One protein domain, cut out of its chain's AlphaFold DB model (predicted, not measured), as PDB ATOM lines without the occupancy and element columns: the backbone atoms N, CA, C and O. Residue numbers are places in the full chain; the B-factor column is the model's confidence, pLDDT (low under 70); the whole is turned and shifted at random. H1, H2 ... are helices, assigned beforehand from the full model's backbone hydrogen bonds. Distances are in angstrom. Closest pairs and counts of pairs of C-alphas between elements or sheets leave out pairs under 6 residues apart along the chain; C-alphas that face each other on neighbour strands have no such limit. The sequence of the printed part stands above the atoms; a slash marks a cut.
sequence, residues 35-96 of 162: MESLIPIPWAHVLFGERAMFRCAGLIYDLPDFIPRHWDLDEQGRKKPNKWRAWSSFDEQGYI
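Overview. This is residues 35 to 96 of the 162 residues of an uncharacterized protein of Deltaproteobacteria bacterium (UniProt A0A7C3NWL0). A fold with little regular structure: one helix, H2, with the one-turn helices H1 and H4 near its first residues, H3 packed on its side, and a long loop, residues 62 to 82, that reaches out from its last residues and folds back to H3. The printed part has 62 residues, 24 of them in four named helices, H1 to H4 in chain order, with no named strand: all helix. It is compact, radius of gyration of the C-alphas 12.1 A, and only just elongated, spanning 37 by 25 by 15 A.

Arrangement. H1, residues 44 to 47, is close to but not clearly touching H2, residues 50 to 61; their closest C-alphas, His 45 and Met 53, are 6.6 A apart. H2 touches H3, residues 83 to 86, closest at the C-alphas of Gly 58 and Trp 84, 5.0 A. H4, residues 90 to 93, is close to but not clearly touching H2, closest at the C-alphas of Glu 50 and Phe 90, 6.9 A. H1 is apart from H3 and H4. In H2 every O i to N i+4 pair is within hydrogen-bond range; H1, H3 and H4 are too short for one, and their single O i to N i+3 pair is within range in H3 and H4, not in H1.

Along the chain. H1 begins at C-alpha 44 (198.260, 155.001, 183.529). H2 measures 16.2 A. H4 ends at C-alpha 93 (212.008, 165.724, 182.432).

Size, cuts and confidence. The C-alphas farthest apart, Leu 47 and Gln 76, are 38.0 A apart. The link H2 to H3 is long, 21 residues; H1 to H2 and H3 to H4 are tight. The printed part has no cut, and no printed residue is under 70 in pLDDT.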
ATOM      1  N   MET A  35     204.173 159.456 189.288       82.25
ATOM      2  CA  MET A  35     202.944 160.225 189.153       82.25
ATOM      3  C   MET A  35     201.768 159.594 189.899       82.25
ATOM      4  O   MET A  35     200.733 160.244 189.960       82.25
ATOM      5  N   GLU A  36     201.909 158.412 190.515       81.88
ATOM      6  CA  GLU A  36     200.843 157.749 191.300       81.88
ATOM      7  C   GLU A  36     200.199 158.693 192.324       81.88
ATOM      8  O   GLU A  36     198.982 158.749 192.455       81.88
ATOM      9  N   SER A  37     201.017 159.504 193.000       82.88
ATOM     10  CA  SER A  37     200.528 160.480 193.976       82.88
ATOM     11  C   SER A  37     199.519 161.475 193.387       82.88
ATOM     12  O   SER A  37     198.699 162.021 194.119       82.88
ATOM     13  N   LEU A  38     199.613 161.777 192.089       87.69
ATOM     14  CA  LEU A  38     198.743 162.712 191.375       87.69
ATOM     15  C   LEU A  38     197.660 161.986 190.565       87.69
ATOM     16  O   LEU A  38     196.526 162.444 190.514       87.69
ATOM     17  N   ILE A  39     198.012 160.866 189.938       90.12
ATOM     18  CA  ILE A  39     197.150 160.039 189.096       90.12
ATOM     19  C   ILE A  39     197.219 158.610 189.661       90.12
ATOM     20  O   ILE A  39     198.059 157.823 189.217       90.12
ATOM     21  N   PRO A  40     196.367 158.253 190.643       87.75
ATOM     22  CA  PRO A  40     196.434 156.977 191.363       87.75
ATOM     23  C   PRO A  40     195.758 155.842 190.575       87.75
ATOM     24  O   PRO A  40     194.908 155.117 191.086       87.75
ATOM     25  N   ILE A  41     196.104 155.716 189.293       89.38
ATOM     26  CA  ILE A  41     195.560 154.706 188.383       89.38
ATOM     27  C   ILE A  41     196.702 153.765 187.980       89.38
ATOM     28  O   ILE A  41     197.659 154.225 187.348       89.38
ATOM     29  N   PRO A  42     196.616 152.457 188.300       89.12
ATOM     30  CA  PRO A  42     197.596 151.479 187.849       89.12
ATOM     31  C   PRO A  42     197.790 151.527 186.329       89.12
ATOM     32  O   PRO A  42     196.818 151.571 185.574       89.12
ATOM     33  N   TRP A  43     199.046 151.481 185.883       90.94
ATOM     34  CA  TRP A  43     199.449 151.454 184.472       90.94
ATOM     35  C   TRP A  43     199.028 152.672 183.643       90.94
ATOM     36  O   TRP A  43     199.003 152.581 182.416       90.94
ATOM     37  N   ALA A  44     198.723 153.818 184.258       91.81
ATOM     38  CA  ALA A  44     198.260 155.001 183.529       91.81
ATOM     39  C   ALA A  44     199.171 155.396 182.344       91.81
ATOM     40  O   ALA A  44     198.681 155.732 181.268       91.81
ATOM     41  N   HIS A  45     200.493 155.293 182.498       90.06
ATOM     42  CA  HIS A  45     201.473 155.573 181.439       90.06
ATOM     43  C   HIS A  45     201.489 154.538 180.324       90.06
ATOM     44  O   HIS A  45     201.771 154.894 179.185       90.06
ATOM     45  N   VAL A  46     201.197 153.276 180.634       90.19
ATOM     46  CA  VAL A  46     201.123 152.205 179.633       90.19
ATOM     47  C   VAL A  46     199.824 152.322 178.843       90.19
ATOM     48  O   VAL A  46     199.835 152.208 177.623       90.19
ATOM     49  N   LEU A  47     198.709 152.548 179.542       92.12
ATOM     50  CA  LEU A  47     197.369 152.524 178.961       92.12
ATOM     51  C   LEU A  47     197.037 153.808 178.197       92.12
ATOM     52  O   LEU A  47     196.421 153.744 177.138       92.12
ATOM     53  N   PHE A  48     197.435 154.967 178.726       92.19
ATOM     54  CA  PHE A  48     197.061 156.272 178.168       92.19
ATOM     55  C   PHE A  48     198.233 157.018 177.518       92.19
ATOM     56  O   PHE A  48     198.013 157.957 176.753       92.19
ATOM     57  N   GLY A  49     199.472 156.610 177.800       90.06
ATOM     58  CA  GLY A  49     200.676 157.272 177.305       90.06
ATOM     59  C   GLY A  49     201.043 158.552 178.067       90.06
ATOM     60  O   GLY A  49     200.233 159.175 178.757       90.06
ATOM     61  N   GLU A  50     202.299 158.974 177.913       90.38
ATOM     62  CA  GLU A  50     202.899 160.087 178.670       90.38
ATOM     63  C   GLU A  50     202.164 161.414 178.432       90.38
ATOM     64  O   GLU A  50     201.835 162.127 179.379       90.38
ATOM     65  N   ARG A  51     201.804 161.715 177.180       90.75
ATOM     66  CA  ARG A  51     201.124 162.968 176.821       90.75
ATOM     67  C   ARG A  51     199.770 163.125 177.518       90.75
ATOM     68  O   ARG A  51     199.430 164.219 177.971       90.75
ATOM     69  N   ALA A  52     198.998 162.041 177.617       91.81
ATOM     70  CA  ALA A  52     197.726 162.051 178.332       91.81
ATOM     71  C   ALA A  52     197.945 162.254 179.837       91.81
ATOM     72  O   ALA A  52     197.220 163.034 180.458       91.81
ATOM     73  N   MET A  53     198.979 161.624 180.404       92.00
ATOM     74  CA  MET A  53     199.342 161.810 181.807       92.00
ATOM     75  C   MET A  53     199.752 163.244 182.127       92.00
ATOM     76  O   MET A  53     199.238 163.798 183.093       92.00
ATOM     77  N   PHE A  54     200.619 163.875 181.330       92.19
ATOM     78  CA  PHE A  54     201.028 165.268 181.565       92.19
ATOM     79  C   PHE A  54     199.855 166.241 181.440       92.19
ATOM     80  O   PHE A  54     199.700 167.133 182.275       92.19
ATOM     81  N   ARG A  55     198.959 166.028 180.465       93.50
ATOM     82  CA  ARG A  55     197.724 166.815 180.351       93.50
ATOM     83  C   ARG A  55     196.831 166.648 181.583       93.50
ATOM     84  O   ARG A  55     196.353 167.642 182.121       93.50
ATOM     85  N   CYS A  56     196.614 165.413 182.031       93.62
ATOM     86  CA  CYS A  56     195.832 165.120 183.232       93.62
ATOM     87  C   CYS A  56     196.464 165.759 184.478       93.62
ATOM     88  O   CYS A  56     195.780 166.448 185.226       93.62
ATOM     89  N   ALA A  57     197.780 165.624 184.644       92.62
ATOM     90  CA  ALA A  57     198.537 166.237 185.726       92.62
ATOM     91  C   ALA A  57     198.417 167.764 185.735       92.62
ATOM     92  O   ALA A  57     198.210 168.353 186.792       92.62
ATOM     93  N   GLY A  58     198.490 168.393 184.559       94.50
ATOM     94  CA  GLY A  58     198.266 169.824 184.399       94.50
ATOM     95  C   GLY A  58     196.874 170.244 184.863       94.50
ATOM     96  O   GLY A  58     196.768 171.179 185.650       94.50
ATOM     97  N   LEU A  59     195.830 169.522 184.445       95.25
ATOM     98  CA  LEU A  59     194.451 169.800 184.863       95.25
ATOM     99  C   LEU A  59     194.258 169.626 186.373       95.25
ATOM    100  O   LEU A  59     193.684 170.507 187.002       95.25
ATOM    101  N   ILE A  60     194.767 168.535 186.960       94.19
ATOM    102  CA  ILE A  60     194.669 168.288 188.407       94.19
ATOM    103  C   ILE A  60     195.391 169.387 189.185       94.19
ATOM    104  O   ILE A  60     194.861 169.884 190.171       94.19
ATOM    105  N   TYR A  61     196.579 169.794 188.734       94.56
ATOM    106  CA  TYR A  61     197.347 170.848 189.388       94.56
ATOM    107  C   TYR A  61     196.609 172.188 189.397       94.56
ATOM    108  O   TYR A  61     196.809 172.962 190.323       94.56
ATOM    109  N   ASP A  62     195.752 172.475 188.416       94.94
ATOM    110  CA  ASP A  62     194.997 173.733 188.346       94.94
ATOM    111  C   ASP A  62     193.660 173.696 189.105       94.94
ATOM    112  O   ASP A  62     193.000 174.730 189.211       94.94
ATOM    113  N   LEU A  63     193.256 172.545 189.656       95.19
ATOM    114  CA  LEU A  63     192.029 172.454 190.449       95.19
ATOM    115  C   LEU A  63     192.119 173.344 191.704       95.19
ATOM    116  O   LEU A  63     193.175 173.387 192.346       95.19
ATOM    117  N   PRO A  64     191.018 174.012 192.098       94.12
ATOM    118  CA  PRO A  64     190.982 174.820 193.319       94.12
ATOM    119  C   PRO A  64     191.228 173.973 194.575       94.12
ATOM    120  O   PRO A  64     191.898 174.429 195.497       94.12
ATOM    121  N   ASP A  65     190.776 172.716 194.563       93.75
ATOM    122  CA  ASP A  65     190.920 171.771 195.677       93.75
ATOM    123  C   ASP A  65     192.281 171.052 195.689       93.75
ATOM    124  O   ASP A  65     192.537 170.196 196.538       93.75
ATOM    125  N   PHE A  66     193.173 171.356 194.737       93.19
ATOM    126  CA  PHE A  66     194.501 170.757 194.714       93.19
ATOM    127  C   PHE A  66     195.341 171.271 195.882       93.19
ATOM    128  O   PHE A  66     195.742 172.436 195.914       93.19
ATOM    129  N   ILE A  67     195.680 170.364 196.796       92.56
ATOM    130  CA  ILE A  67     196.566 170.640 197.925       92.56
ATOM    131  C   ILE A  67     198.026 170.504 197.451       92.56
ATOM    132  O   ILE A  67     198.474 169.385 197.174       92.56
ATOM    133  N   PRO A  68     198.790 171.611 197.337       92.12
ATOM    134  CA  PRO A  68     200.176 171.561 196.887       92.12
ATOM    135  C   PRO A  68     201.067 170.846 197.903       92.12
ATOM    136  O   PRO A  68     200.914 170.984 199.117       92.12
ATOM    137  N   ARG A  69     202.044 170.090 197.400       89.94
ATOM    138  CA  ARG A  69     203.059 169.427 198.230       89.94
ATOM    139  C   ARG A  69     204.217 170.378 198.490       89.94
ATOM    140  O   ARG A  69     204.369 171.369 197.785       89.94
ATOM    141  N   HIS A  70     205.095 170.045 199.434       90.06
ATOM    142  CA  HIS A  70     206.204 170.933 199.799       90.06
ATOM    143  C   HIS A  70     207.106 171.317 198.607       90.06
ATOM    144  O   HIS A  70     207.547 172.454 198.515       90.06
ATOM    145  N   TRP A  71     207.328 170.420 197.637       88.44
ATOM    146  CA  TRP A  71     208.095 170.735 196.420       88.44
ATOM    147  C   TRP A  71     207.327 171.584 195.389       88.44
ATOM    148  O   TRP A  71     207.934 172.120 194.459       88.44
ATOM    149  N   ASP A  72     206.006 171.710 195.533       92.25
ATOM    150  CA  ASP A  72     205.137 172.568 194.720       92.25
ATOM    151  C   ASP A  72     204.998 173.983 195.310       92.25
ATOM    152  O   ASP A  72     204.349 174.827 194.696       92.25
ATOM    153  N   LEU A  73     205.619 174.248 196.465       95.25
ATOM    154  CA  LEU A  73     205.643 175.550 197.131       95.25
ATOM    155  C   LEU A  73     206.985 176.262 196.919       95.25
ATOM    156  O   LEU A  73     208.025 175.609 196.779       95.25
ATOM    157  N   ASP A  74     206.959 177.592 196.846       95.50
ATOM    158  CA  ASP A  74     208.144 178.452 196.910       95.50
ATOM    159  C   ASP A  74     208.614 178.686 198.357       95.50
ATOM    160  O   ASP A  74     208.039 178.164 199.312       95.50
ATOM    161  N   GLU A  75     209.690 179.455 198.521       94.69
ATOM    162  CA  GLU A  75     210.276 179.773 199.831       94.69
ATOM    163  C   GLU A  75     209.311 180.544 200.747       94.69
ATOM    164  O   GLU A  75     209.466 180.529 201.965       94.69
ATOM    165  N   GLN A  76     208.296 181.196 200.175       95.19
ATOM    166  CA  GLN A  76     207.267 181.947 200.886       95.19
ATOM    167  C   GLN A  76     205.989 181.117 201.107       95.19
ATOM    168  O   GLN A  76     204.982 181.653 201.573       95.19
ATOM    169  N   GLY A  77     206.008 179.821 200.777       93.56
ATOM    170  CA  GLY A  77     204.873 178.915 200.944       93.56
ATOM    171  C   GLY A  77     203.762 179.101 199.908       93.56
ATOM    172  O   GLY A  77     202.660 178.588 200.098       93.56
ATOM    173  N   ARG A  78     204.012 179.824 198.812       94.88
ATOM    174  CA  ARG A  78     203.035 180.024 197.736       94.88
ATOM    175  C   ARG A  78     203.172 178.921 196.699       94.88
ATOM    176  O   ARG A  78     204.266 178.446 196.401       94.88
ATOM    177  N   LYS A  79     202.042 178.514 196.120       95.44
ATOM    178  CA  LYS A  79     202.006 177.510 195.054       95.44
ATOM    179  C   LYS A  79     202.743 178.027 193.818       95.44
ATOM    180  O   LYS A  79     202.424 179.094 193.296       95.44
ATOM    181  N   LYS A  80     203.713 177.247 193.345       94.88
ATOM    182  CA  LYS A  80     204.483 177.524 192.129       94.88
ATOM    183  C   LYS A  80     203.592 177.473 190.875       94.88
ATOM    184  O   LYS A  80     202.522 176.861 190.895       94.88
ATOM    185  N   PRO A  81     204.035 178.065 189.749       94.56
ATOM    186  CA  PRO A  81     203.373 177.884 188.464       94.56
ATOM    187  C   PRO A  81     203.260 176.407 188.068       94.56
ATOM    188  O   PRO A  81     204.073 175.569 188.470       94.56
ATOM    189  N   ASN A  82     202.267 176.092 187.237       93.69
ATOM    190  CA  ASN A  82     201.992 174.726 186.806       93.69
ATOM    191  C   ASN A  82     203.130 174.150 185.945       93.69
ATOM    192  O   ASN A  82     203.170 174.316 184.724       93.69
ATOM    193  N   LYS A  83     204.033 173.418 186.600       89.19
ATOM    194  CA  LYS A  83     205.187 172.759 185.976       89.19
ATOM    195  C   LYS A  83     204.805 171.672 184.969       89.19
ATOM    196  O   LYS A  83     205.554 171.419 184.036       89.19
ATOM    197  N   TRP A  84     203.638 171.041 185.120       90.31
ATOM    198  CA  TRP A  84     203.232 169.902 184.289       90.31
ATOM    199  C   TRP A  84     202.903 170.291 182.849       90.31
ATOM    200  O   TRP A  84     202.900 169.433 181.976       90.31
ATOM    201  N   ARG A  85     202.671 171.583 182.587       90.44
ATOM    202  CA  ARG A  85     202.472 172.116 181.234       90.44
ATOM    203  C   ARG A  85     203.778 172.278 180.450       90.44
ATOM    204  O   ARG A  85     203.722 172.462 179.239       90.44
ATOM    205  N   ALA A  86     204.927 172.227 181.124       87.00
ATOM    206  CA  ALA A  86     206.236 172.390 180.497       87.00
ATOM    207  C   ALA A  86     206.745 171.115 179.807       87.00
ATOM    208  O   ALA A  86     207.735 171.188 179.085       87.00
ATOM    209  N   TRP A  87     206.094 169.967 180.031       85.94
ATOM    210  CA  TRP A  87     206.558 168.670 179.547       85.94
ATOM    211  C   TRP A  87     205.459 167.905 178.823       85.94
ATOM    212  O   TRP A  87     204.287 167.945 179.204       85.94
ATOM    213  N   SER A  88     205.857 167.165 177.794       83.81
ATOM    214  CA  SER A  88     204.988 166.251 177.053       83.81
ATOM    215  C   SER A  88     205.435 164.789 177.133       83.81
ATOM    216  O   SER A  88     204.659 163.888 176.799       83.81
ATOM    217  N   SER A  89     206.652 164.555 177.630       84.56
ATOM    218  CA  SER A  89     207.256 163.238 177.810       84.56
ATOM    219  C   SER A  89     208.137 163.182 179.064       84.56
ATOM    220  O   SER A  89     208.638 164.193 179.559       84.56
ATOM    221  N   PHE A  90     208.353 161.980 179.594       83.44
ATOM    222  CA  PHE A  90     209.265 161.746 180.714       83.44
ATOM    223  C   PHE A  90     210.734 161.962 180.335       83.44
ATOM    224  O   PHE A  90     211.557 162.241 181.209       83.44
ATOM    225  N   ASP A  91     211.063 161.851 179.046       82.81
ATOM    226  CA  ASP A  91     212.423 162.071 178.553       82.81
ATOM    227  C   ASP A  91     212.809 163.553 178.645       82.81
ATOM    228  O   ASP A  91     213.929 163.860 179.051       82.81
ATOM    229  N   GLU A  92     211.863 164.469 178.399       82.00
ATOM    230  CA  GLU A  92     212.045 165.917 178.596       82.00
ATOM    231  C   GLU A  92     212.304 166.289 180.062       82.00
ATOM    232  O   GLU A  92     213.031 167.238 180.348       82.00
ATOM    233  N   GLN A  93     211.745 165.526 181.006       77.44
ATOM    234  CA  GLN A  93     212.008 165.724 182.432       77.44
ATOM    235  C   GLN A  93     213.396 165.197 182.840       77.44
ATOM    236  O   GLN A  93     213.930 165.581 183.880       77.44
ATOM    237  N   GLY A  94     213.974 164.271 182.066       73.75
ATOM    238  CA  GLY A  94     215.299 163.686 182.295       73.75
ATOM    239  C   GLY A  94     215.440 162.818 183.557       73.75
ATOM    240  O   GLY A  94     216.508 162.224 183.763       73.75
ATOM    241  N   TYR A  95     214.384 162.719 184.369       71.75
ATOM    242  CA  TYR A  95     214.398 162.176 185.729       71.75
ATOM    243  C   TYR A  95     213.903 160.726 185.832       71.75
ATOM    244  O   TYR A  95     214.357 159.985 186.701       71.75
ATOM    245  N   ILE A  96     213.010 160.285 184.939       79.50
ATOM    246  CA  ILE A  96     212.435 158.937 185.004       79.50
ATOM    247  C   ILE A  96     213.337 157.930 184.297       79.50
ATOM    248  O   ILE A  96     213.771 158.126 183.161       79.50
TER     249      ILE A  96